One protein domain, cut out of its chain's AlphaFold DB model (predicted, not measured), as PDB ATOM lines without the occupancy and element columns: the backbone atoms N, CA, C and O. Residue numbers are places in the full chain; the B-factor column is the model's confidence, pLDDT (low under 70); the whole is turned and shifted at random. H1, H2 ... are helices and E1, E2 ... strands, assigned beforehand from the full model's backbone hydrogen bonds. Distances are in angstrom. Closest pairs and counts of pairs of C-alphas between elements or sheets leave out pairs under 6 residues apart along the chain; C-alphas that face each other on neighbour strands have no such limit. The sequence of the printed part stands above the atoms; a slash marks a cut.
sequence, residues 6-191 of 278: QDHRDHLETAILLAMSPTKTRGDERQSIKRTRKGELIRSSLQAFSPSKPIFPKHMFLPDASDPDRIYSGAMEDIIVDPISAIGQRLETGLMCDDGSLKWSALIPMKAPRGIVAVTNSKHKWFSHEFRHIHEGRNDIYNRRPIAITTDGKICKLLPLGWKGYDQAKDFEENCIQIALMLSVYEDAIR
ATOM      1  N   GLN A   6     -12.329  37.246  61.910       53.19
ATOM      2  CA  GLN A   6     -13.664  36.892  61.435       53.19
ATOM      3  C   GLN A   6     -13.816  37.099  59.917       53.19
ATOM      4  O   GLN A   6     -14.181  36.158  59.224       53.19
ATOM      5  N   ASP A   7     -13.450  38.272  59.391       55.41
ATOM      6  CA  ASP A   7     -13.597  38.631  57.971       55.41
ATOM      7  C   ASP A   7     -12.896  37.607  57.051       55.41
ATOM      8  O   ASP A   7     -13.468  37.124  56.073       55.41
ATOM      9  N   HIS A   8     -11.672  37.199  57.412       55.88
ATOM     10  CA  HIS A   8     -10.911  36.180  56.677       55.88
ATOM     11  C   HIS A   8     -11.562  34.788  56.710       55.88
ATOM     12  O   HIS A   8     -11.448  34.031  55.744       55.88
ATOM     13  N   ARG A   9     -12.248  34.433  57.805       59.12
ATOM     14  CA  ARG A   9     -12.990  33.168  57.897       59.12
ATOM     15  C   ARG A   9     -14.249  33.197  57.049       59.12
ATOM     16  O   ARG A   9     -14.481  32.250  56.303       59.12
ATOM     17  N   ASP A  10     -15.011  34.282  57.120       63.50
ATOM     18  CA  ASP A  10     -16.249  34.450  56.363       63.50
ATOM     19  C   ASP A  10     -15.959  34.409  54.847       63.50
ATOM     20  O   ASP A  10     -16.694  33.775  54.088       63.50
ATOM     21  N   HIS A  11     -14.823  34.969  54.404       64.38
ATOM     22  CA  HIS A  11     -14.322  34.819  53.031       64.38
ATOM     23  C   HIS A  11     -14.004  33.358  52.654       64.38
ATOM     24  O   HIS A  11     -14.352  32.928  51.556       64.38
ATOM     25  N   LEU A  12     -13.366  32.573  53.532       64.94
ATOM     26  CA  LEU A  12     -13.003  31.176  53.241       64.94
ATOM     27  C   LEU A  12     -14.207  30.218  53.292       64.94
ATOM     28  O   LEU A  12     -14.297  29.286  52.492       64.94
ATOM     29  N   GLU A  13     -15.167  30.463  54.183       68.50
ATOM     30  CA  GLU A  13     -16.441  29.740  54.197       68.50
ATOM     31  C   GLU A  13     -17.249  30.077  52.921       68.50
ATOM     32  O   GLU A  13     -17.721  29.168  52.233       68.50
ATOM     33  N   THR A  14     -17.280  31.350  52.499       68.81
ATOM     34  CA  THR A  14     -17.875  31.787  51.216       68.81
ATOM     35  C   THR A  14     -17.173  31.165  50.004       68.81
ATOM     36  O   THR A  14     -17.834  30.680  49.090       68.81
ATOM     37  N   ALA A  15     -15.839  31.088  50.005       64.62
ATOM     38  CA  ALA A  15     -15.043  30.442  48.961       64.62
ATOM     39  C   ALA A  15     -15.415  28.967  48.746       64.62
ATOM     40  O   ALA A  15     -15.587  28.517  47.608       64.62
ATOM     41  N   ILE A  16     -15.554  28.213  49.840       68.00
ATOM     42  CA  ILE A  16     -15.950  26.802  49.811       68.00
ATOM     43  C   ILE A  16     -17.400  26.668  49.317       68.00
ATOM     44  O   ILE A  16     -17.685  25.796  48.497       68.00
ATOM     45  N   LEU A  17     -18.302  27.571  49.714       73.38
ATOM     46  CA  LEU A  17     -19.686  27.603  49.223       73.38
ATOM     47  C   LEU A  17     -19.807  28.026  47.746       73.38
ATOM     48  O   LEU A  17     -20.684  27.518  47.049       73.38
ATOM     49  N   LEU A  18     -18.925  28.887  47.227       72.62
ATOM     50  CA  LEU A  18     -18.845  29.230  45.798       72.62
ATOM     51  C   LEU A  18     -18.279  28.069  44.966       72.62
ATOM     52  O   LEU A  18     -18.793  27.779  43.886       72.62
ATOM     53  N   ALA A  19     -17.271  27.355  45.478       66.06
ATOM     54  CA  ALA A  19     -16.775  26.116  44.871       66.06
ATOM     55  C   ALA A  19     -17.851  25.019  44.824       66.06
ATOM     56  O   ALA A  19     -17.946  24.274  43.849       66.06
ATOM     57  N   MET A  20     -18.668  24.946  45.878       68.69
ATOM     58  CA  MET A  20     -19.836  24.075  46.007       68.69
ATOM     59  C   MET A  20     -21.142  24.788  45.609       68.69
ATOM     60  O   MET A  20     -22.221  24.438  46.082       68.69
ATOM     61  N   SER A  21     -21.078  25.760  44.701       68.69
ATOM     62  CA  SER A  21     -22.264  26.299  44.043       68.69
ATOM     63  C   SER A  21     -22.341  25.737  42.624       68.69
ATOM     64  O   SER A  21     -21.447  26.002  41.819       68.69
ATOM     65  N   PRO A  22     -23.395  24.981  42.255       56.69
ATOM     66  CA  PRO A  22     -23.562  24.493  40.889       56.69
ATOM     67  C   PRO A  22     -23.897  25.664  39.949       56.69
ATOM     68  O   PRO A  22     -25.064  25.973  39.693       56.69
ATOM     69  N   THR A  23     -22.857  26.331  39.443       56.62
ATOM     70  CA  THR A  23     -22.925  27.567  38.653       56.62
ATOM     71  C   THR A  23     -23.658  27.365  37.325       56.62
ATOM     72  O   THR A  23     -23.118  26.885  36.327       56.62
ATOM     73  N   LYS A  24     -24.940  27.749  37.307       51.25
ATOM     74  CA  LYS A  24     -25.827  27.675  36.129       51.25
ATOM     75  C   LYS A  24     -25.618  28.823  35.128       51.25
ATOM     76  O   LYS A  24     -26.184  28.782  34.036       51.25
ATOM     77  N   THR A  25     -24.858  29.852  35.495       50.72
ATOM     78  CA  THR A  25     -24.727  31.113  34.752       50.72
ATOM     79  C   THR A  25     -23.763  30.971  33.577       50.72
ATOM     80  O   THR A  25     -22.589  30.650  33.733       50.72
ATOM     81  N   ARG A  26     -24.271  31.176  32.359       52.59
ATOM     82  CA  ARG A  26     -23.605  30.737  31.130       52.59
ATOM     83  C   ARG A  26     -22.795  31.850  30.455       52.59
ATOM     84  O   ARG A  26     -23.226  32.412  29.450       52.59
ATOM     85  N   GLY A  27     -21.603  32.115  30.984       48.66
ATOM     86  CA  GLY A  27     -20.590  32.994  30.386       48.66
ATOM     87  C   GLY A  27     -19.837  32.377  29.196       48.66
ATOM     88  O   GLY A  27     -18.610  32.394  29.176       48.66
ATOM     89  N   ASP A  28     -20.544  31.812  28.208       52.50
ATOM     90  CA  ASP A  28     -19.918  31.366  26.950       52.50
ATOM     91  C   ASP A  28     -19.435  32.608  26.163       52.50
ATOM     92  O   ASP A  28     -20.217  33.227  25.429       52.50
ATOM     93  N   GLU A  29     -18.153  32.983  26.291       53.03
ATOM     94  CA  GLU A  29     -17.538  33.997  25.422       53.03
ATOM     95  C   GLU A  29     -17.742  33.603  23.952       53.03
ATOM     96  O   GLU A  29     -17.262  32.571  23.474       53.03
ATOM     97  N   ARG A  30     -18.483  34.432  23.206       46.97
ATOM     98  CA  ARG A  30     -18.807  34.153  21.803       46.97
ATOM     99  C   ARG A  30     -17.546  34.242  20.946       46.97
ATOM    100  O   ARG A  30     -17.172  35.328  20.509       46.97
ATOM    101  N   GLN A  31     -16.939  33.085  20.669       53.62
ATOM    102  CA  GLN A  31     -15.759  32.941  19.811       53.62
ATOM    103  C   GLN A  31     -15.893  33.781  18.533       53.62
ATOM    104  O   GLN A  31     -16.712  33.490  17.657       53.62
ATOM    105  N   SER A  32     -15.084  34.839  18.421       47.97
ATOM    106  CA  SER A  32     -15.199  35.809  17.333       47.97
ATOM    107  C   SER A  32     -14.571  35.275  16.040       47.97
ATOM    108  O   SER A  32     -13.439  35.598  15.683       47.97
ATOM    109  N   ILE A  33     -15.312  34.426  15.325       53.28
ATOM    110  CA  ILE A  33     -14.911  33.896  14.016       53.28
ATOM    111  C   ILE A  33     -14.942  35.036  12.987       53.28
ATOM    112  O   ILE A  33     -15.958  35.304  12.343       53.28
ATOM    113  N   LYS A  34     -13.812  35.727  12.826       54.56
ATOM    114  CA  LYS A  34     -13.651  36.799  11.838       54.56
ATOM    115  C   LYS A  34     -13.264  36.189  10.489       54.56
ATOM    116  O   LYS A  34     -12.137  35.736  10.303       54.56
ATOM    117  N   ARG A  35     -14.201  36.190   9.533       45.97
ATOM    118  CA  ARG A  35     -13.900  35.951   8.110       45.97
ATOM    119  C   ARG A  35     -13.144  37.150   7.539       45.97
ATOM    120  O   ARG A  35     -13.615  38.281   7.654       45.97
ATOM    121  N   THR A  36     -12.009  36.916   6.886       58.81
ATOM    122  CA  THR A  36     -11.328  37.956   6.098       58.81
ATOM    123  C   THR A  36     -12.010  38.146   4.739       58.81
ATOM    124  O   THR A  36     -12.745  37.274   4.268       58.81
ATOM    125  N   ARG A  37     -11.708  39.250   4.035       51.22
ATOM    126  CA  ARG A  37     -12.141  39.461   2.635       51.22
ATOM    127  C   ARG A  37     -11.615  38.394   1.651       51.22
ATOM    128  O   ARG A  37     -12.098  38.345   0.528       51.22
ATOM    129  N   LYS A  38     -10.655  37.549   2.055       60.69
ATOM    130  CA  LYS A  38     -10.145  36.405   1.273       60.69
ATOM    131  C   LYS A  38     -10.789  35.062   1.654       60.69
ATOM    132  O   LYS A  38     -10.374  34.029   1.146       60.69
ATOM    133  N   GLY A  39     -11.778  35.055   2.550       57.22
ATOM    134  CA  GLY A  39     -12.471  33.841   3.000       57.22
ATOM    135  C   GLY A  39     -11.758  33.055   4.108       57.22
ATOM    136  O   GLY A  39     -12.354  32.131   4.659       57.22
ATOM    137  N   GLU A  40     -10.533  33.436   4.487       53.94
ATOM    138  CA  GLU A  40      -9.815  32.826   5.611       53.94
ATOM    139  C   GLU A  40     -10.594  33.030   6.922       53.94
ATOM    140  O   GLU A  40     -11.065  34.132   7.230       53.94
ATOM    141  N   LEU A  41     -10.733  31.952   7.695       54.34
ATOM    142  CA  LEU A  41     -11.389  31.937   9.000       54.34
ATOM    143  C   LEU A  41     -10.345  32.167  10.095       54.34
ATOM    144  O   LEU A  41      -9.646  31.232  10.486       54.34
ATOM    145  N   ILE A  42     -10.260  33.389  10.625       58.56
ATOM    146  CA  ILE A  42      -9.417  33.655  11.794       58.56
ATOM    147  C   ILE A  42     -10.099  33.042  13.021       58.56
ATOM    148  O   ILE A  42     -11.135  33.527  13.483       58.56
ATOM    149  N   ARG A  43      -9.505  31.971  13.563       59.97
ATOM    150  CA  ARG A  43      -9.796  31.492  14.919       59.97
ATOM    151  C   ARG A  43      -9.159  32.474  15.897       59.97
ATOM    152  O   ARG A  43      -7.947  32.638  15.877       59.97
ATOM    153  N   SER A  44      -9.964  33.134  16.728       67.44
ATOM    154  CA  SER A  44      -9.483  34.177  17.645       67.44
ATOM    155  C   SER A  44      -9.063  33.664  19.029       67.44
ATOM    156  O   SER A  44      -8.765  34.477  19.895       67.44
ATOM    157  N   SER A  45      -9.104  32.350  19.281       85.31
ATOM    158  CA  SER A  45      -8.761  31.752  20.577       85.31
ATOM    159  C   SER A  45      -8.298  30.300  20.431       85.31
ATOM    160  O   SER A  45      -8.810  29.549  19.592       85.31
ATOM    161  N   LEU A  46      -7.371  29.889  21.304       90.50
ATOM    162  CA  LEU A  46      -6.947  28.498  21.486       90.50
ATOM    163  C   LEU A  46      -8.098  27.573  21.937       90.50
ATOM    164  O   LEU A  46      -8.069  26.372  21.670       90.50
ATOM    165  N   GLN A  47      -9.163  28.136  22.517       90.44
ATOM    166  CA  GLN A  47     -10.374  27.434  22.964       90.44
ATOM    167  C   GLN A  47     -11.074  26.621  21.855       90.44
ATOM    168  O   GLN A  47     -11.813  25.677  22.145       90.44
ATOM    169  N   ALA A  48     -10.826  26.955  20.581       89.50
ATOM    170  CA  ALA A  48     -11.313  26.231  19.403       89.50
ATOM    171  C   ALA A  48     -10.568  24.906  19.110       89.50
ATOM    172  O   ALA A  48     -10.930  24.195  18.168       89.50
ATOM    173  N   PHE A  49      -9.523  24.581  19.878       93.06
ATOM    174  CA  PHE A  49      -8.777  23.320  19.795       93.06
ATOM    175  C   PHE A  49      -9.052  22.377  20.987       93.06
ATOM    176  O   PHE A  49      -8.784  21.183  20.877       93.06
ATOM    177  N   SER A  50      -9.625  22.877  22.086       92.31
ATOM    178  CA  SER A  50     -10.029  22.083  23.260       92.31
ATOM    179  C   SER A  50     -11.384  21.364  23.074       92.31
ATOM    180  O   SER A  50     -12.159  21.731  22.184       92.31
ATOM    181  N   PRO A  51     -11.722  20.354  23.908       90.88
ATOM    182  CA  PRO A  51     -13.022  19.673  23.873       90.88
ATOM    183  C   PRO A  51     -14.197  20.651  24.027       90.88
ATOM    184  O   PRO A  51     -14.158  21.546  24.859       90.88
ATOM    185  N   SER A  52     -15.264  20.496  23.236       86.25
ATOM    186  CA  SER A  52     -16.303  21.535  23.112       86.25
ATOM    187  C   SER A  52     -17.201  21.713  24.344       86.25
ATOM    188  O   SER A  52     -17.655  22.828  24.614       86.25
ATOM    189  N   LYS A  53     -17.472  20.633  25.087       88.88
ATOM    190  CA  LYS A  53     -18.378  20.634  26.245       88.88
ATOM    191  C   LYS A  53     -17.713  21.328  27.448       88.88
ATOM    192  O   LYS A  53     -16.615  20.914  27.808       88.88
ATOM    193  N   PRO A  54     -18.362  22.316  28.094       86.69
ATOM    194  CA  PRO A  54     -17.842  22.905  29.320       86.69
ATOM    195  C   PRO A  54     -17.787  21.875  30.448       86.69
ATOM    196  O   PRO A  54     -18.662  21.007  30.563       86.69
ATOM    197  N   ILE A  55     -16.772  21.997  31.296       90.25
ATOM    198  CA  ILE A  55     -16.629  21.198  32.510       90.25
ATOM    199  C   ILE A  55     -16.777  22.058  33.770       90.25
ATOM    200  O   ILE A  55     -16.762  23.289  33.733       90.25
ATOM    201  N   PHE A  56     -16.963  21.367  34.888       88.06
ATOM    202  CA  PHE A  56     -17.186  21.918  36.221       88.06
ATOM    203  C   PHE A  56     -16.199  21.254  37.191       88.06
ATOM    204  O   PHE A  56     -15.673  20.184  36.835       88.06
ATOM    205  N   PRO A  57     -15.954  21.842  38.374       90.81
ATOM    206  CA  PRO A  57     -15.167  21.216  39.431       90.81
ATOM    207  C   PRO A  57     -15.661  19.805  39.794       90.81
ATOM    208  O   PRO A  57     -16.834  19.476  39.594       90.81
ATOM    209  N   LYS A  58     -14.762  18.948  40.290       92.25
ATOM    210  CA  LYS A  58     -15.120  17.642  40.885       92.25
ATOM    211  C   LYS A  58     -14.320  17.340  42.142       92.25
ATOM    212  O   LYS A  58     -14.899  16.924  43.138       92.25
ATOM    213  N   HIS A  59     -13.003  17.492  42.066       94.06
ATOM    214  CA  HIS A  59     -12.085  17.366  43.187       94.06
ATOM    215  C   HIS A  59     -10.901  18.295  42.952       94.06
ATOM    216  O   HIS A  59     -10.092  18.040  42.064       94.06
ATOM    217  N   MET A  60     -10.834  19.378  43.723       93.81
ATOM    218  CA  MET A  60      -9.762  20.368  43.622       93.81
ATOM    219  C   MET A  60      -8.969  20.498  44.918       93.81
ATOM    220  O   MET A  60      -9.532  20.373  46.008       93.81
ATOM    221  N   PHE A  61      -7.680  20.795  44.771       93.88
ATOM    222  CA  PHE A  61      -6.799  21.179  45.869       93.88
ATOM    223  C   PHE A  61      -6.750  22.706  46.008       93.88
ATOM    224  O   PHE A  61      -6.583  23.414  45.013       93.88
ATOM    225  N   LEU A  62      -6.906  23.219  47.226       91.56
ATOM    226  CA  LEU A  62      -6.645  24.618  47.563       91.56
ATOM    227  C   LEU A  62      -5.294  24.743  48.292       91.56
ATOM    228  O   LEU A  62      -4.908  23.804  48.995       91.56
ATOM    229  N   PRO A  63      -4.600  25.890  48.171       88.00
ATOM    230  CA  PRO A  63      -3.485  26.237  49.049       88.00
ATOM    231  C   PRO A  63      -3.939  26.314  50.518       88.00
ATOM    232  O   PRO A  63      -5.110  26.584  50.800       88.00
ATOM    233  N   ASP A  64      -3.006  26.141  51.458       76.69
ATOM    234  CA  ASP A  64      -3.252  26.430  52.875       76.69
ATOM    235  C   ASP A  64      -3.410  27.946  53.068       76.69
ATOM    236  O   ASP A  64      -2.437  28.693  53.134       76.69
ATOM    237  N   ALA A  65      -4.657  28.406  53.133       67.38
ATOM    238  CA  ALA A  65      -4.995  29.813  53.327       67.38
ATOM    239  C   ALA A  65      -4.806  30.302  54.780       67.38
ATOM    240  O   ALA A  65      -5.096  31.463  55.066       67.38
ATOM    241  N   SER A  66      -4.355  29.440  55.705       64.25
ATOM    242  CA  SER A  66      -4.027  29.829  57.086       64.25
ATOM    243  C   SER A  66      -2.553  30.199  57.289       64.25
ATOM    244  O   SER A  66      -2.194  30.701  58.353       64.25
ATOM    245  N   ASP A  67      -1.721  29.995  56.265       70.62
ATOM    246  CA  ASP A  67      -0.270  30.179  56.285       70.62
ATOM    247  C   ASP A  67       0.153  31.219  55.221       70.62
ATOM    248  O   ASP A  67       0.350  30.871  54.053       70.62
ATOM    249  N   PRO A  68       0.240  32.517  55.578       69.69
ATOM    250  CA  PRO A  68       0.535  33.593  54.628       69.69
ATOM    251  C   PRO A  68       2.009  33.639  54.193       69.69
ATOM    252  O   PRO A  68       2.320  34.288  53.196       69.69
ATOM    253  N   ASP A  69       2.902  32.956  54.915       74.81
ATOM    254  CA  ASP A  69       4.334  32.870  54.604       74.81
ATOM    255  C   ASP A  69       4.651  31.699  53.646       74.81
ATOM    256  O   ASP A  69       5.806  31.487  53.260       74.81
ATOM    257  N   ARG A  70       3.637  30.917  53.244       74.19
ATOM    258  CA  ARG A  70       3.812  29.692  52.455       74.19
ATOM    259  C   ARG A  70       4.103  29.986  50.987       74.19
ATOM    260  O   ARG A  70       3.271  30.504  50.242       74.19
ATOM    261  N   ILE A  71       5.299  29.601  50.560       79.12
ATOM    262  CA  ILE A  71       5.805  29.846  49.210       79.12
ATOM    263  C   ILE A  71       5.294  28.764  48.248       79.12
ATOM    264  O   ILE A  71       5.560  27.580  48.443       79.12
ATOM    265  N   TYR A  72       4.635  29.192  47.170       85.75
ATOM    266  CA  TYR A  72       4.317  28.367  45.998       85.75
ATOM    267  C   TYR A  72       5.155  28.849  44.812       85.75
ATOM    268  O   TYR A  72       5.310  30.061  44.636       85.75
ATOM    269  N   SER A  73       5.677  27.939  43.985       88.88
ATOM    270  CA  SER A  73       6.489  28.345  42.829       88.88
ATOM    271  C   SER A  73       5.664  28.562  41.559       88.88
ATOM    272  O   SER A  73       4.733  27.819  41.249       88.88
ATOM    273  N   GLY A  74       6.051  29.593  40.803       88.69
ATOM    274  CA  GLY A  74       5.660  29.817  39.410       88.69
ATOM    275  C   GLY A  74       6.729  29.369  38.400       88.69
ATOM    276  O   GLY A  74       6.560  29.610  37.206       88.69
ATOM    277  N   ALA A  75       7.824  28.757  38.854       93.56
ATOM    278  CA  ALA A  75       8.881  28.195  38.018       93.56
ATOM    279  C   ALA A  75       8.706  26.672  37.903       93.56
ATOM    280  O   ALA A  75       8.441  25.991  38.890       93.56
ATOM    281  N   MET A  76       8.857  26.124  36.694       93.69
ATOM    282  CA  MET A  76       8.740  24.674  36.461       93.69
ATOM    283  C   MET A  76       9.971  23.907  36.965       93.69
ATOM    284  O   MET A  76       9.933  22.687  37.085       93.69
ATOM    285  N   GLU A  77      11.059  24.625  37.223       94.12
ATOM    286  CA  GLU A  77      12.358  24.137  37.676       94.12
ATOM    287  C   GLU A  77      12.374  23.769  39.169       94.12
ATOM    288  O   GLU A  77      13.186  22.939  39.572       94.12
ATOM    289  N   ASP A  78      11.468  24.350  39.965       94.06
ATOM    290  CA  ASP A  78      11.322  24.077  41.403       94.06
ATOM    291  C   ASP A  78      10.403  22.872  41.693       94.06
ATOM    292  O   ASP A  78      10.341  22.399  42.828       94.06
ATOM    293  N   ILE A  79       9.667  22.392  40.683       94.50
ATOM    294  CA  ILE A  79       8.684  21.311  40.813       94.50
ATOM    295  C   ILE A  79       9.396  19.952  40.807       94.50
ATOM    296  O   ILE A  79      10.168  19.634  39.900       94.50
ATOM    297  N   ILE A  80       9.110  19.133  41.815       93.69
ATOM    298  CA  ILE A  80       9.772  17.852  42.091       93.69
ATOM    299  C   ILE A  80       8.974  16.680  41.496       93.69
ATOM    300  O   ILE A  80       9.559  15.695  41.036       93.69
ATOM    301  N   VAL A  81       7.639  16.760  41.482       93.62
ATOM    302  CA  VAL A  81       6.770  15.715  40.912       93.62
ATOM    303  C   VAL A  81       6.763  15.726  39.384       93.62
ATOM    304  O   VAL A  81       6.703  16.779  38.755       93.62
ATOM    305  N   ASP A  82       6.723  14.540  38.761       95.44
ATOM    306  CA  ASP A  82       6.445  14.429  37.322       95.44
ATOM    307  C   ASP A  82       5.051  15.017  37.013       95.44
ATOM    308  O   ASP A  82       4.044  14.439  37.448       95.44
ATOM    309  N   PRO A  83       4.952  16.093  36.203       96.88
ATOM    310  CA  PRO A  83       3.679  16.701  35.834       96.88
ATOM    311  C   PRO A  83       2.696  15.708  35.209       96.88
ATOM    312  O   PRO A  83       1.488  15.809  35.407       96.88
ATOM    313  N   ILE A  84       3.188  14.724  34.452       97.12
ATOM    314  CA  ILE A  84       2.332  13.756  33.765       97.12
ATOM    315  C   ILE A  84       1.699  12.764  34.749       97.12
ATOM    316  O   ILE A  84       0.531  12.402  34.573       97.12
ATOM    317  N   SER A  85       2.442  12.331  35.765       96.50
ATOM    318  CA  SER A  85       1.950  11.459  36.835       96.50
ATOM    319  C   SER A  85       1.040  12.217  37.802       96.50
ATOM    320  O   SER A  85      -0.029  11.707  38.130       96.50
ATOM    321  N   ALA A  86       1.399  13.457  38.158       96.06
ATOM    322  CA  ALA A  86       0.592  14.357  38.985       96.06
ATOM    323  C   ALA A  86      -0.778  14.682  38.359       96.06
ATOM    324  O   ALA A  86      -1.799  14.662  39.043       96.06
ATOM    325  N   ILE A  87      -0.835  14.925  37.041       97.38
ATOM    326  CA  ILE A  87      -2.111  15.129  36.335       97.38
ATOM    327  C   ILE A  87      -2.917  13.824  36.251       97.38
ATOM    328  O   ILE A  87      -4.143  13.845  36.369       97.38
ATOM    329  N   GLY A  88      -2.258  12.682  36.028       96.62
ATOM    330  CA  GLY A  88      -2.889  11.361  36.010       96.62
ATOM    331  C   GLY A  88      -4.068  11.266  35.030       96.62
ATOM    332  O   GLY A  88      -3.882  11.220  33.812       96.62
ATOM    333  N   GLN A  89      -5.293  11.211  35.567       97.19
ATOM    334  CA  GLN A  89      -6.548  11.280  34.796       97.19
ATOM    335  C   GLN A  89      -7.196  12.673  34.798       97.19
ATOM    336  O   GLN A  89      -7.994  12.972  33.908       97.19
ATOM    337  N   ARG A  90      -6.909  13.488  35.820       97.25
ATOM    338  CA  ARG A  90      -7.421  14.842  36.054       97.25
ATOM    339  C   ARG A  90      -6.771  15.389  37.327       97.25
ATOM    340  O   ARG A  90      -6.955  14.793  38.384       97.25
ATOM    341  N   LEU A  91      -6.112  16.538  37.224       97.62
ATOM    342  CA  LEU A  91      -5.726  17.374  38.364       97.62
ATOM    343  C   LEU A  91      -6.573  18.647  38.332       97.62
ATOM    344  O   LEU A  91      -6.816  19.192  37.255       97.62
ATOM    345  N   GLU A  92      -7.011  19.123  39.493       96.94
ATOM    346  CA  GLU A  92      -7.669  20.420  39.636       96.94
ATOM    347  C   GLU A  92      -7.111  21.160  40.848       96.94
ATOM    348  O   GLU A  92      -6.840  20.552  41.886       96.94
ATOM    349  N   THR A  93      -7.018  22.480  40.742       95.62
ATOM    350  CA  THR A  93      -6.733  23.362  41.871       95.62
ATOM    351  C   THR A  93      -7.712  24.528  41.904       95.62
ATOM    352  O   THR A  93      -8.373  24.846  40.912       95.62
ATOM    353  N   GLY A  94      -7.816  25.166  43.063       92.62
ATOM    354  CA  GLY A  94      -8.466  26.458  43.214       92.62
ATOM    355  C   GLY A  94      -7.547  27.440  43.930       92.62
ATOM    356  O   GLY A  94      -6.738  27.054  44.769       92.62
ATOM    357  N   LEU A  95      -7.680  28.718  43.598       89.00
ATOM    358  CA  LEU A  95      -6.978  29.829  44.228       89.00
ATOM    359  C   LEU A  95      -8.013  30.880  44.621       89.00
ATOM    360  O   LEU A  95      -8.805  31.324  43.782       89.00
ATOM    361  N   MET A  96      -8.008  31.267  45.895       84.38
ATOM    362  CA  MET A  96      -8.829  32.369  46.380       84.38
ATOM    363  C   MET A  96      -8.168  33.707  46.058       84.38
ATOM    364  O   MET A  96      -6.944  33.809  46.017       84.38
ATOM    365  N   CYS A  97      -8.989  34.714  45.780       84.12
ATOM    366  CA  CYS A  97      -8.554  36.074  45.487       84.12
ATOM    367  C   CYS A  97      -9.053  37.031  46.573       84.12
ATOM    368  O   CYS A  97     -10.089  36.789  47.191       84.12
ATOM    369  N   ASP A  98      -8.357  38.154  46.749       81.38
ATOM    370  CA  ASP A  98      -8.664  39.154  47.785       81.38
ATOM    371  C   ASP A  98     -10.066  39.786  47.640       81.38
ATOM    372  O   ASP A  98     -10.603  40.338  48.596       81.38
ATOM    373  N   ASP A  99     -10.675  39.688  46.450       80.62
ATOM    374  CA  ASP A  99     -12.045  40.116  46.147       80.62
ATOM    375  C   ASP A  99     -13.114  39.030  46.403       80.62
ATOM    376  O   ASP A  99     -14.248  39.168  45.947       80.62
ATOM    377  N   GLY A 100     -12.756  37.941  47.097       78.75
ATOM    378  CA  GLY A 100     -13.643  36.814  47.418       78.75
ATOM    379  C   GLY A 100     -13.924  35.869  46.244       78.75
ATOM    380  O   GLY A 100     -14.731  34.947  46.369       78.75
ATOM    381  N   SER A 101     -13.287  36.082  45.087       86.12
ATOM    382  CA  SER A 101     -13.515  35.283  43.882       86.12
ATOM    383  C   SER A 101     -12.605  34.048  43.796       86.12
ATOM    384  O   SER A 101     -11.434  34.063  44.182       86.12
ATOM    385  N   LEU A 102     -13.137  32.961  43.230       88.06
ATOM    386  CA  LEU A 102     -12.431  31.688  43.075       88.06
ATOM    387  C   LEU A 102     -11.913  31.521  41.646       88.06
ATOM    388  O   LEU A 102     -12.687  31.449  40.691       88.06
ATOM    389  N   LYS A 103     -10.593  31.392  41.498       91.81
ATOM    390  CA  LYS A 103      -9.949  30.940  40.259       91.81
ATOM    391  C   LYS A 103      -9.745  29.433  40.343       91.81
ATOM    392  O   LYS A 103      -8.874  28.974  41.071       91.81
ATOM    393  N   TRP A 104     -10.552  28.670  39.619       93.88
ATOM    394  CA  TRP A 104     -10.413  27.221  39.479       93.88
ATOM    395  C   TRP A 104      -9.687  26.884  38.175       93.88
ATOM    396  O   TRP A 104      -9.996  27.453  37.125       93.88
ATOM    397  N   SER A 105      -8.766  25.927  38.241       96.06
ATOM    398  CA  SER A 105      -8.010  25.413  37.098       96.06
ATOM    399  C   SER A 105      -8.034  23.887  37.096       96.06
ATOM    400  O   SER A 105      -7.901  23.261  38.144       96.06
ATOM    401  N   ALA A 106      -8.150  23.265  35.924       97.56
ATOM    402  CA  ALA A 106      -8.057  21.817  35.767       97.56
ATOM    403  C   ALA A 106      -7.232  21.410  34.540       97.56
ATOM    404  O   ALA A 106      -7.368  21.988  33.462       97.56
ATOM    405  N   LEU A 107      -6.418  20.367  34.698       98.25
ATOM    406  CA  LEU A 107      -5.631  19.727  33.646       98.25
ATOM    407  C   LEU A 107      -6.191  18.324  33.401       98.25
ATOM    408  O   LEU A 107      -6.266  17.510  34.322       98.25
ATOM    409  N   ILE A 108      -6.610  18.037  32.165       97.88
ATOM    410  CA  ILE A 108      -7.257  16.764  31.803       97.88
ATOM    411  C   ILE A 108      -6.638  16.198  30.519       97.88
ATOM    412  O   ILE A 108      -6.599  16.921  29.521       97.88
ATOM    413  N   PRO A 109      -6.206  14.921  30.478       98.19
ATOM    414  CA  PRO A 109      -5.689  14.292  29.265       98.19
ATOM    415  C   PRO A 109      -6.672  14.371  28.088       98.19
ATOM    416  O   PRO A 109      -7.859  14.067  28.220       98.19
ATOM    417  N   MET A 110      -6.171  14.727  26.906       97.62
ATOM    418  CA  MET A 110      -6.955  14.805  25.673       97.62
ATOM    419  C   MET A 110      -6.226  14.172  24.481       97.62
ATOM    420  O   MET A 110      -5.030  13.889  24.515       97.62
ATOM    421  N   LYS A 111      -6.959  13.947  23.385       97.56
ATOM    422  CA  LYS A 111      -6.364  13.538  22.103       97.56
ATOM    423  C   LYS A 111      -5.697  14.745  21.435       97.56
ATOM    424  O   LYS A 111      -6.211  15.854  21.553       97.56
ATOM    425  N   ALA A 112      -4.611  14.515  20.696       97.50
ATOM    426  CA  ALA A 112      -3.908  15.557  19.942       97.50
ATOM    427  C   ALA A 112      -4.888  16.374  19.059       97.50
ATOM    428  O   ALA A 112      -5.608  15.771  18.249       97.50
ATOM    429  N   PRO A 113      -4.964  17.713  19.200       96.19
ATOM    430  CA  PRO A 113      -5.929  18.513  18.455       96.19
ATOM    431  C   PRO A 113      -5.528  18.699  16.985       96.19
ATOM    432  O   PRO A 113      -4.355  18.772  16.633       96.19
ATOM    433  N   ARG A 114      -6.520  18.828  16.095       94.00
ATOM    434  CA  ARG A 114      -6.273  19.092  14.666       94.00
ATOM    435  C   ARG A 114      -5.990  20.575  14.422       94.00
ATOM    436  O   ARG A 114      -6.815  21.419  14.766       94.00
ATOM    437  N   GLY A 115      -4.885  20.872  13.735       93.56
ATOM    438  CA  GLY A 115      -4.522  22.233  13.317       93.56
ATOM    439  C   GLY A 115      -3.658  23.006  14.318       93.56
ATOM    440  O   GLY A 115      -3.542  24.220  14.197       93.56
ATOM    441  N   ILE A 116      -3.057  22.328  15.293       95.44
ATOM    442  CA  ILE A 116      -2.070  22.876  16.228       95.44
ATOM    443  C   ILE A 116      -0.989  21.816  16.445       95.44
ATOM    444  O   ILE A 116      -1.292  20.623  16.428       95.44
ATOM    445  N   VAL A 117       0.265  22.233  16.600       96.69
ATOM    446  CA  VAL A 117       1.394  21.327  16.863       96.69
ATOM    447  C   VAL A 117       2.154  21.758  18.112       96.69
ATOM    448  O   VAL A 117       2.190  22.942  18.442       96.69
ATOM    449  N   ALA A 118       2.759  20.790  18.797       97.75
ATOM    450  CA  ALA A 118       3.710  21.029  19.874       97.75
ATOM    451  C   ALA A 118       5.122  21.117  19.276       97.75
ATOM    452  O   ALA A 118       5.544  20.219  18.547       97.75
ATOM    453  N   VAL A 119       5.846  22.194  19.568       97.12
ATOM    454  CA  VAL A 119       7.199  22.448  19.061       97.12
ATOM    455  C   VAL A 119       8.204  21.736  19.969       97.12
ATOM    456  O   VAL A 119       8.759  22.322  20.895       97.12
ATOM    457  N   THR A 120       8.386  20.435  19.738       97.19
ATOM    458  CA  THR A 120       9.317  19.583  20.487       97.19
ATOM    459  C   THR A 120       9.760  18.375  19.660       97.19
ATOM    460  O   THR A 120       8.999  17.871  18.833       97.19
ATOM    461  N   ASN A 121      10.974  17.883  19.917       96.19
ATOM    462  CA  ASN A 121      11.464  16.600  19.397       96.19
ATOM    463  C   ASN A 121      11.150  15.426  20.350       96.19
ATOM    464  O   ASN A 121      11.285  14.265  19.964       96.19
ATOM    465  N   SER A 122      10.730  15.709  21.589       97.56
ATOM    466  CA  SER A 122      10.362  14.693  22.579       97.56
ATOM    467  C   SER A 122       8.950  14.152  22.343       97.56
ATOM    468  O   SER A 122       8.044  14.851  21.875       97.56
ATOM    469  N   LYS A 123       8.721  12.903  22.766       97.69
ATOM    470  CA  LYS A 123       7.359  12.380  22.946       97.69
ATOM    471  C   LYS A 123       6.625  13.261  23.963       97.69
ATOM    472  O   LYS A 123       7.216  13.685  24.952       97.69
ATOM    473  N   HIS A 124       5.347  13.524  23.724       98.19
ATOM    474  CA  HIS A 124       4.524  14.389  24.567       98.19
ATOM    475  C   HIS A 124       3.092  13.857  24.682       98.19
ATOM    476  O   HIS A 124       2.604  13.147  23.799       98.19
ATOM    477  N   LYS A 125       2.418  14.208  25.778       98.44
ATOM    478  CA  LYS A 125       0.978  14.005  25.978       98.44
ATOM    479  C   LYS A 125       0.256  15.342  25.818       98.44
ATOM    480  O   LYS A 125       0.835  16.393  26.086       98.44
ATOM    481  N   TRP A 126      -1.000  15.291  25.381       98.50
ATOM    482  CA  TRP A 126      -1.863  16.465  25.258       98.50
ATOM    483  C   TRP A 126      -2.855  16.520  26.414       98.50
ATOM    484  O   TRP A 126      -3.419  15.497  26.806       98.50
ATOM    485  N   PHE A 127      -3.098  17.724  26.912       98.44
ATOM    486  CA  PHE A 127      -4.027  18.027  27.990       98.44
ATOM    487  C   PHE A 127      -4.901  19.211  27.578       98.44
ATOM    488  O   PHE A 127      -4.448  20.079  26.837       98.44
ATOM    489  N   SER A 128      -6.143  19.267  28.046       97.75
ATOM    490  CA  SER A 128      -6.899  20.517  28.061       97.75
ATOM    491  C   SER A 128      -6.659  21.169  29.417       97.75
ATOM    492  O   SER A 128      -6.897  20.529  30.444       97.75
ATOM    493  N   HIS A 129      -6.158  22.401  29.407       97.56
ATOM    494  CA  HIS A 129      -6.152  23.276  30.568       97.56
ATOM    495  C   HIS A 129      -7.439  24.091  30.540       97.56
ATOM    496  O   HIS A 129      -7.754  24.760  29.555       97.56
ATOM    497  N   GLU A 130      -8.207  23.969  31.608       95.62
ATOM    498  CA  GLU A 130      -9.580  24.418  31.745       95.62
ATOM    499  C   GLU A 130      -9.620  25.387  32.929       95.62
ATOM    500  O   GLU A 130      -9.326  24.985  34.050       95.62
ATOM    501  N   PHE A 131      -9.938  26.656  32.689       93.75
ATOM    502  CA  PHE A 131      -9.859  27.732  33.678       93.75
ATOM    503  C   PHE A 131     -11.229  28.373  33.881       93.75
ATOM    504  O   PHE A 131     -11.926  28.685  32.910       93.75
ATOM    505  N   ARG A 132     -11.605  28.633  35.133       91.62
ATOM    506  CA  ARG A 132     -12.812  29.386  35.470       91.62
ATOM    507  C   ARG A 132     -12.545  30.399  36.575       91.62
ATOM    508  O   ARG A 132     -12.004  30.050  37.618       91.62
ATOM    509  N   HIS A 133     -13.003  31.630  36.374       89.94
ATOM    510  CA  HIS A 133     -13.073  32.654  37.413       89.94
ATOM    511  C   HIS A 133     -14.532  32.781  37.865       89.94
ATOM    512  O   HIS A 133     -15.368  33.292  37.118       89.94
ATOM    513  N   ILE A 134     -14.833  32.253  39.051       86.38
ATOM    514  CA  ILE A 134     -16.154  32.254  39.690       86.38
ATOM    515  C   ILE A 134     -16.231  33.470  40.616       86.38
ATOM    516  O   ILE A 134     -15.342  33.682  41.441       86.38
ATOM    517  N   HIS A 135     -17.293  34.259  40.481       83.31
ATOM    518  CA  HIS A 135     -17.532  35.489  41.242       83.31
ATOM    519  C   HIS A 135     -18.903  35.428  41.905       83.31
ATOM    520  O   HIS A 135     -19.875  35.037  41.258       83.31
ATOM    521  N   GLU A 136     -19.026  35.909  43.141       78.06
ATOM    522  CA  GLU A 136     -20.353  36.158  43.704       78.06
ATOM    523  C   GLU A 136     -21.064  37.276  42.916       78.06
ATOM    524  O   GLU A 136     -20.478  38.310  42.588       78.06
ATOM    525  N   GLY A 137     -22.331  37.054  42.556       72.81
ATOM    526  CA  GLY A 137     -23.194  38.058  41.918       72.81
ATOM    527  C   GLY A 137     -22.803  38.518  40.501       72.81
ATOM    528  O   GLY A 137     -23.499  39.366  39.940       72.81
ATOM    529  N   ARG A 138     -21.731  37.986  39.897       77.12
ATOM    530  CA  ARG A 138     -21.283  38.326  38.529       77.12
ATOM    531  C   ARG A 138     -21.349  37.101  37.604       77.12
ATOM    532  O   ARG A 138     -21.749  36.012  38.004       77.12
ATOM    533  N   ASN A 139     -20.981  37.282  36.335       77.50
ATOM    534  CA  ASN A 139     -20.873  36.176  35.383       77.50
ATOM    535  C   ASN A 139     -19.551  35.420  35.570       77.50
ATOM    536  O   ASN A 139     -18.491  36.044  35.531       77.50
ATOM    537  N   ASP A 140     -19.618  34.090  35.667       82.56
ATOM    538  CA  ASP A 140     -18.457  33.205  35.521       82.56
ATOM    539  C   ASP A 140     -17.717  33.495  34.204       82.56
ATOM    540  O   ASP A 140     -18.322  33.471  33.127       82.56
ATOM    541  N   ILE A 141     -16.398  33.679  34.274       87.12
ATOM    542  CA  ILE A 141     -15.524  33.648  33.094       87.12
ATOM    543  C   ILE A 141     -15.008  32.217  32.958       87.12
ATOM    544  O   ILE A 141     -14.373  31.719  33.882       87.12
ATOM    545  N   TYR A 142     -15.238  31.557  31.821       88.50
ATOM    546  CA  TYR A 142     -14.735  30.205  31.557       88.50
ATOM    547  C   TYR A 142     -13.950  30.150  30.241       88.50
ATOM    548  O   TYR A 142     -14.477  30.418  29.161       88.50
ATOM    549  N   ASN A 143     -12.679  29.767  30.340       91.25
ATOM    550  CA  ASN A 143     -11.753  29.636  29.222       91.25
ATOM    551  C   ASN A 143     -11.093  28.249  29.245       91.25
ATOM    552  O   ASN A 143     -11.077  27.562  30.263       91.25
ATOM    553  N   ARG A 144     -10.543  27.815  28.114       93.44
ATOM    554  CA  ARG A 144      -9.756  26.583  28.016       93.44
ATOM    555  C   ARG A 144      -8.774  26.671  26.855       93.44
ATOM    556  O   ARG A 144      -9.092  27.268  25.827       93.44
ATOM    557  N   ARG A 145      -7.604  26.059  27.002       95.12
ATOM    558  CA  ARG A 145      -6.584  25.934  25.950       95.12
ATOM    559  C   ARG A 145      -5.986  24.523  25.955       95.12
ATOM    560  O   ARG A 145      -5.857  23.933  27.027       95.12
ATOM    561  N   PRO A 146      -5.643  23.938  24.792       97.31
ATOM    562  CA  PRO A 146      -4.833  22.734  24.776       97.31
ATOM    563  C   PRO A 146      -3.434  23.075  25.295       97.31
ATOM    564  O   PRO A 146      -2.944  24.180  25.083       97.31
ATOM    565  N   ILE A 147      -2.783  22.105  25.919       97.88
ATOM    566  CA  ILE A 147      -1.382  22.139  26.329       97.88
ATOM    567  C   ILE A 147      -0.753  20.807  25.924       97.88
ATOM    568  O   ILE A 147      -1.425  19.773  25.899       97.88
ATOM    569  N   ALA A 148       0.537  20.818  25.603       98.31
ATOM    570  CA  ALA A 148       1.327  19.605  25.467       98.31
ATOM    571  C   ALA A 148       2.475  19.617  26.482       98.31
ATOM    572  O   ALA A 148       3.120  20.645  26.678       98.31
ATOM    573  N   ILE A 149       2.718  18.470  27.116       98.44
ATOM    574  CA  ILE A 149       3.801  18.261  28.087       98.44
ATOM    575  C   ILE A 149       4.623  17.063  27.611       98.44
ATOM    576  O   ILE A 149       4.053  16.028  27.242       98.44
ATOM    577  N   THR A 150       5.946  17.201  27.560       98.38
ATOM    578  CA  THR A 150       6.853  16.126  27.148       98.38
ATOM    579  C   THR A 150       6.916  15.009  28.190       98.38
ATOM    580  O   THR A 150       6.565  15.194  29.351       98.38
ATOM    581  N   THR A 151       7.389  13.823  27.797       96.25
ATOM    582  CA  THR A 151       7.597  12.690  28.720       96.25
ATOM    583  C   THR A 151       8.670  12.933  29.788       96.25
ATOM    584  O   THR A 151       8.821  12.106  30.674       96.25
ATOM    585  N   ASP A 152       9.407  14.041  29.692       95.25
ATOM    586  CA  ASP A 152      10.353  14.564  30.681       95.25
ATOM    587  C   ASP A 152       9.823  15.835  31.386       95.25
ATOM    588  O   ASP A 152      10.601  16.703  31.775       95.25
ATOM    589  N   GLY A 153       8.494  15.972  31.502       94.81
ATOM    590  CA  GLY A 153       7.802  16.992  32.305       94.81
ATOM    591  C   GLY A 153       7.745  18.407  31.717       94.81
ATOM    592  O   GLY A 153       7.020  19.257  32.230       94.81
ATOM    593  N   LYS A 154       8.456  18.693  30.622       96.19
ATOM    594  CA  LYS A 154       8.576  20.059  30.092       96.19
ATOM    595  C   LYS A 154       7.336  20.481  29.308       96.19
ATOM    596  O   LYS A 154       6.834  19.747  28.453       96.19
ATOM    597  N   ILE A 155       6.871  21.705  29.548       97.44
ATOM    598  CA  ILE A 155       5.795  22.314  28.760       97.44
ATOM    599  C   ILE A 155       6.289  22.532  27.323       97.44
ATOM    600  O   ILE A 155       7.435  22.917  27.088       97.44
ATOM    601  N   CYS A 156       5.437  22.273  26.335       97.69
ATOM    602  CA  CYS A 156       5.751  22.512  24.930       97.69
ATOM    603  C   CYS A 156       5.264  23.895  24.490       97.69
ATOM    604  O   CYS A 156       4.113  24.255  24.734       97.69
ATOM    605  N   LYS A 157       6.081  24.618  23.715       97.44
ATOM    606  CA  LYS A 157       5.585  25.743  22.906       97.44
ATOM    607  C   LYS A 157       4.582  25.211  21.882       97.44
ATOM    608  O   LYS A 157       4.827  24.172  21.266       97.44
ATOM    609  N   LEU A 158       3.461  25.899  21.700       96.81
ATOM    610  CA  LEU A 158       2.423  25.507  20.746       96.81
ATOM    611  C   LEU A 158       2.465  26.385  19.497       96.81
ATOM    612  O   LEU A 158       2.789  27.567  19.576       96.81
ATOM    613  N   LEU A 159       2.090  25.817  18.352       95.31
ATOM    614  CA  LEU A 159       1.994  26.535  17.082       95.31
ATOM    615  C   LEU A 159       0.676  26.190  16.363       95.31
ATOM    616  O   LEU A 159       0.558  25.111  15.769       95.31
ATOM    617  N   PRO A 160      -0.339  27.074  16.406       93.69
ATOM    618  CA  PRO A 160      -1.578  26.904  15.654       93.69
ATOM    619  C   PRO A 160      -1.344  27.123  14.151       93.69
ATOM    620  O   PRO A 160      -0.933  28.196  13.706       93.69
ATOM    621  N   LEU A 161      -1.617  26.098  13.347       91.19
ATOM    622  CA  LEU A 161      -1.327  26.097  11.916       91.19
ATOM    623  C   LEU A 161      -2.208  27.121  11.182       91.19
ATOM    624  O   LEU A 161      -3.436  27.064  11.238       91.19
ATOM    625  N   GLY A 162      -1.566  28.058  10.481       86.25
ATOM    626  CA  GLY A 162      -2.227  29.139   9.742       86.25
ATOM    627  C   GLY A 162      -2.571  30.389  10.565       86.25
ATOM    628  O   GLY A 162      -2.971  31.394   9.977       86.25
ATOM    629  N   TRP A 163      -2.382  30.390  11.891       86.69
ATOM    630  CA  TRP A 163      -2.661  31.567  12.725       86.69
ATOM    631  C   TRP A 163      -1.476  32.547  12.709       86.69
ATOM    632  O   TRP A 163      -0.533  32.450  13.491       86.69
ATOM    633  N   LYS A 164      -1.532  33.539  11.814       84.12
ATOM    634  CA  LYS A 164      -0.566  34.652  11.787       84.12
ATOM    635  C   LYS A 164      -0.789  35.593  12.977       84.12
ATOM    636  O   LYS A 164      -1.922  35.998  13.224       84.12
ATOM    637  N   GLY A 165       0.290  35.974  13.664       84.31
ATOM    638  CA  GLY A 165       0.245  36.915  14.795       84.31
ATOM    639  C   GLY A 165      -0.136  36.301  16.148       84.31
ATOM    640  O   GLY A 165      -0.479  37.042  17.062       84.31
ATOM    641  N   TYR A 166      -0.099  34.973  16.284       89.56
ATOM    642  CA  TYR A 166      -0.182  34.297  17.580       89.56
ATOM    643  C   TYR A 166       1.171  34.364  18.313       89.56
ATOM    644  O   TYR A 166       2.204  34.018  17.736       89.56
ATOM    645  N   ASP A 167       1.162  34.791  19.578       92.44
ATOM    646  CA  ASP A 167       2.365  34.906  20.409       92.44
ATOM    647  C   ASP A 167       2.664  33.593  21.155       92.44
ATOM    648  O   ASP A 167       2.211  33.347  22.274       92.44
ATOM    649  N   GLN A 168       3.463  32.747  20.504       93.44
ATOM    650  CA  GLN A 168       3.952  31.478  21.050       93.44
ATOM    651  C   GLN A 168       4.929  31.621  22.232       93.44
ATOM    652  O   GLN A 168       5.252  30.613  22.860       93.44
ATOM    653  N   ALA A 169       5.477  32.816  22.486       94.31
ATOM    654  CA  ALA A 169       6.405  33.040  23.591       94.31
ATOM    655  C   ALA A 169       5.618  33.357  24.863       94.31
ATOM    656  O   ALA A 169       5.780  32.658  25.862       94.31
ATOM    657  N   LYS A 170       4.692  34.318  24.775       94.19
ATOM    658  CA  LYS A 170       3.819  34.699  25.885       94.19
ATOM    659  C   LYS A 170       2.894  33.564  26.335       94.19
ATOM    660  O   LYS A 170       2.814  33.300  27.529       94.19
ATOM    661  N   ASP A 171       2.218  32.865  25.416       93.31
ATOM    662  CA  ASP A 171       1.334  31.750  25.808       93.31
ATOM    663  C   ASP A 171       2.124  30.596  26.454       93.31
ATOM    664  O   ASP A 171       1.632  29.942  27.368       93.31
ATOM    665  N   PHE A 172       3.379  30.376  26.049       95.50
ATOM    666  CA  PHE A 172       4.259  29.410  26.708       95.50
ATOM    667  C   PHE A 172       4.623  29.837  28.136       95.50
ATOM    668  O   PHE A 172       4.482  29.037  29.054       95.50
ATOM    669  N   GLU A 173       5.042  31.088  28.329       95.50
ATOM    670  CA  GLU A 173       5.390  31.650  29.640       95.50
ATOM    671  C   GLU A 173       4.197  31.613  30.611       95.50
ATOM    672  O   GLU A 173       4.312  31.079  31.714       95.50
ATOM    673  N   GLU A 174       3.015  32.061  30.169       93.62
ATOM    674  CA  GLU A 174       1.774  31.976  30.950       93.62
ATOM    675  C   GLU A 174       1.419  30.535  31.350       93.62
ATOM    676  O   GLU A 174       0.982  30.299  32.477       93.62
ATOM    677  N   ASN A 175       1.573  29.570  30.437       94.06
ATOM    678  CA  ASN A 175       1.258  28.170  30.719       94.06
ATOM    679  C   ASN A 175       2.279  27.521  31.666       94.06
ATOM    680  O   ASN A 175       1.871  26.733  32.515       94.06
ATOM    681  N   CYS A 176       3.567  27.866  31.571       95.81
ATOM    682  CA  CYS A 176       4.581  27.421  32.532       95.81
ATOM    683  C   CYS A 176       4.252  27.910  33.947       95.81
ATOM    684  O   CYS A 176       4.152  27.087  34.852       95.81
ATOM    685  N   ILE A 177       3.983  29.211  34.119       95.12
ATOM    686  CA  ILE A 177       3.656  29.801  35.429       95.12
ATOM    687  C   ILE A 177       2.386  29.178  36.020       95.12
ATOM    688  O   ILE A 177       2.345  28.830  37.199       95.12
ATOM    689  N   GLN A 178       1.341  29.006  35.204       94.06
ATOM    690  CA  GLN A 178       0.081  28.429  35.672       94.06
ATOM    691  C   GLN A 178       0.218  26.946  36.044       94.06
ATOM    692  O   GLN A 178      -0.368  26.528  37.040       94.06
ATOM    693  N   ILE A 179       0.988  26.154  35.290       96.12
ATOM    694  CA  ILE A 179       1.180  24.730  35.600       96.12
ATOM    695  C   ILE A 179       2.104  24.542  36.802       96.12
ATOM    696  O   ILE A 179       1.774  23.725  37.656       96.12
ATOM    697  N   ALA A 180       3.186  25.316  36.920       96.38
ATOM    698  CA  ALA A 180       4.037  25.307  38.108       96.38
ATOM    699  C   ALA A 180       3.208  25.577  39.373       96.38
ATOM    700  O   ALA A 180       3.240  24.780  40.307       96.38
ATOM    701  N   LEU A 181       2.345  26.599  39.352       94.62
ATOM    702  CA  LEU A 181       1.468  26.916  40.480       94.62
ATOM    703  C   LEU A 181       0.428  25.812  40.765       94.62
ATOM    704  O   LEU A 181       0.175  25.493  41.927       94.62
ATOM    705  N   MET A 182      -0.156  25.188  39.733       95.94
ATOM    706  CA  MET A 182      -1.053  24.035  39.917       95.94
ATOM    707  C   MET A 182      -0.342  22.828  40.541       95.94
ATOM    708  O   MET A 182      -0.918  22.147  41.388       95.94
ATOM    709  N   LEU A 183       0.892  22.553  40.117       96.25
ATOM    710  CA  LEU A 183       1.685  21.442  40.634       96.25
ATOM    711  C   LEU A 183       2.191  21.741  42.044       96.25
ATOM    712  O   LEU A 183       2.060  20.878  42.895       96.25
ATOM    713  N   SER A 184       2.637  22.961  42.334       94.31
ATOM    714  CA  SER A 184       3.107  23.371  43.663       94.31
ATOM    715  C   SER A 184       2.004  23.265  44.734       94.31
ATOM    716  O   SER A 184       2.251  22.765  45.831       94.31
ATOM    717  N   VAL A 185       0.754  23.630  44.406       93.62
ATOM    718  CA  VAL A 185      -0.413  23.405  45.292       93.62
ATOM    719  C   VAL A 185      -0.713  21.910  45.475       93.62
ATOM    720  O   VAL A 185      -1.082  21.482  46.569       93.62
ATOM    721  N   TYR A 186      -0.543  21.099  44.427       94.06
ATOM    722  CA  TYR A 186      -0.707  19.647  44.514       94.06
ATOM    723  C   TYR A 186       0.395  18.997  45.369       94.06
ATOM    724  O   TYR A 186       0.070  18.226  46.266       94.06
ATOM    725  N   GLU A 187       1.663  19.360  45.156       92.00
ATOM    726  CA  GLU A 187       2.844  18.929  45.918       92.00
ATOM    727  C   GLU A 187       2.726  19.210  47.416       92.00
ATOM    728  O   GLU A 187       3.056  18.349  48.231       92.00
ATOM    729  N   ASP A 188       2.236  20.395  47.785       88.44
ATOM    730  CA  ASP A 188       2.019  20.758  49.185       88.44
ATOM    731  C   ASP A 188       0.937  19.885  49.839       88.44
ATOM    732  O   ASP A 188       1.132  19.376  50.944       88.44
ATOM    733  N   ALA A 189      -0.163  19.621  49.121       88.75
ATOM    734  CA  ALA A 189      -1.212  18.723  49.589       88.75
ATOM    735  C   ALA A 189      -0.721  17.269  49.740       88.75
ATOM    736  O   ALA A 189      -1.036  16.627  50.741       88.75
ATOM    737  N   ILE A 190       0.067  16.752  48.790       88.25
ATOM    738  CA  ILE A 190       0.557  15.356  48.785       88.25
ATOM    739  C   ILE A 190       1.866  15.123  49.555       88.25
ATOM    740  O   ILE A 190       2.364  13.992  49.560       88.25
ATOM    741  N   ARG A 191       2.436  16.139  50.213       85.19
ATOM    742  CA  ARG A 191       3.648  15.975  51.027       85.19
ATOM    743  C   ARG A 191       3.421  14.928  52.127       85.19
ATOM    744  O   ARG A 191       2.341  14.869  52.716       85.19
TER     745      ARG A 191
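What this domain is: This is residues 6 to 191 of the 278 residues of an uncharacterized protein of Gammaproteobacteria bacterium (UniProt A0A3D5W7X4). A twisted sheet of four long strands, E2, E3, E5 and E6, forms the core; the long helix H3 crosses one face, while H1 covers part of the opposite face by E3. A small two-stranded ribbon, E4 and E7, lies by edge strand E6, and a long loop, residues 20 to 58, reaches out to Lys 38, far from H1. The printed part has 186 residues with three named helices and seven named strands in the order H1 E1 H2 E2 E3 E4 E5 E6 E7 H3; under half of the residues are in these elements, and the class is mixed. The large sheet has the order E2, E3, E5, E6, all antiparallel. The whole is compact, with a radius of gyration of the C-alphas of 17.5 A, yet elongated, spanning 60 by 39 by 25 A.

Where its parts are: In the large sheet E2 is residues 91 to 96, E3 102 to 110 at 24.9 A, E5 124 to 134 at 31.2 A and E6 141 to 150 at 29.0 A from first to last C-alpha. E4 is residues 116 to 119, E7 157 to 160 and E1 59 to 61. H3, residues 170 to 190, is 30.2 A long and ends at C-alpha 190 (0.557, 15.356, 48.785). H1, residues 6 to 19, is 20.0 A long and begins at C-alpha 6 (-13.664, 36.892, 61.435). H2 is residues 83 to 87.

How they stand to each other: E2 and E3 form a hairpin, with N 95 and O 103 2.8 A apart; E3 and E5 are antiparallel, with N 106 and O 130 at 2.8 A. E5 and E6 form a hairpin, with N 129 and O 145 at 2.8 A; E4 and E7 are antiparallel, with N 119 and O 157 at 2.8 A. These N and O pairs are within hydrogen-bond range. H3, the sheet E2 E3 E5 E6 and H1 make three layers, with helices on both faces of the sheet: H3 is on one face and H1 on the opposite face. H3 runs across the strands, at 86 degrees to E2 on the local plane and a height over the sheet of 9.0 A; its closest C-alphas to E2 are Met 182 and Thr 93, 6.0 A. H1 is over E3 at a height of 8.0 A, slantwise at 32 degrees on the local plane, but only just; the closest C-alphas are Ala 15 and Leu 102, 6.6 A. H2 is on the same face as H1, over none of the strands, and only just touches H3, with 3 pairs of C-alphas within 8 A, made by residues 183 to 186 of H3 alone; Pro 83 and Leu 183 have the closest C-alphas, 7.0 A. The closest C-alphas of E6 and E7 are Ile 147 and Leu 158, 7.5 A. E1 pairs with no named strand; its Met 60 and Glu 92 of E2 are the closest C-alphas, 4.5 A. In H1, H2 and H3 every O i to N i+4 pair is within hydrogen-bond range.

The domain as a whole: The C-alphas farthest apart, Gln 6 and Lys 38, are 60.3 A apart. The printed part has no cut. The links H1 to E1 and E1 to H2 are long. Mean pLDDT of the printed part is 84.6; 40 residues are under 70, among them 6 to 16 and 19 to 44.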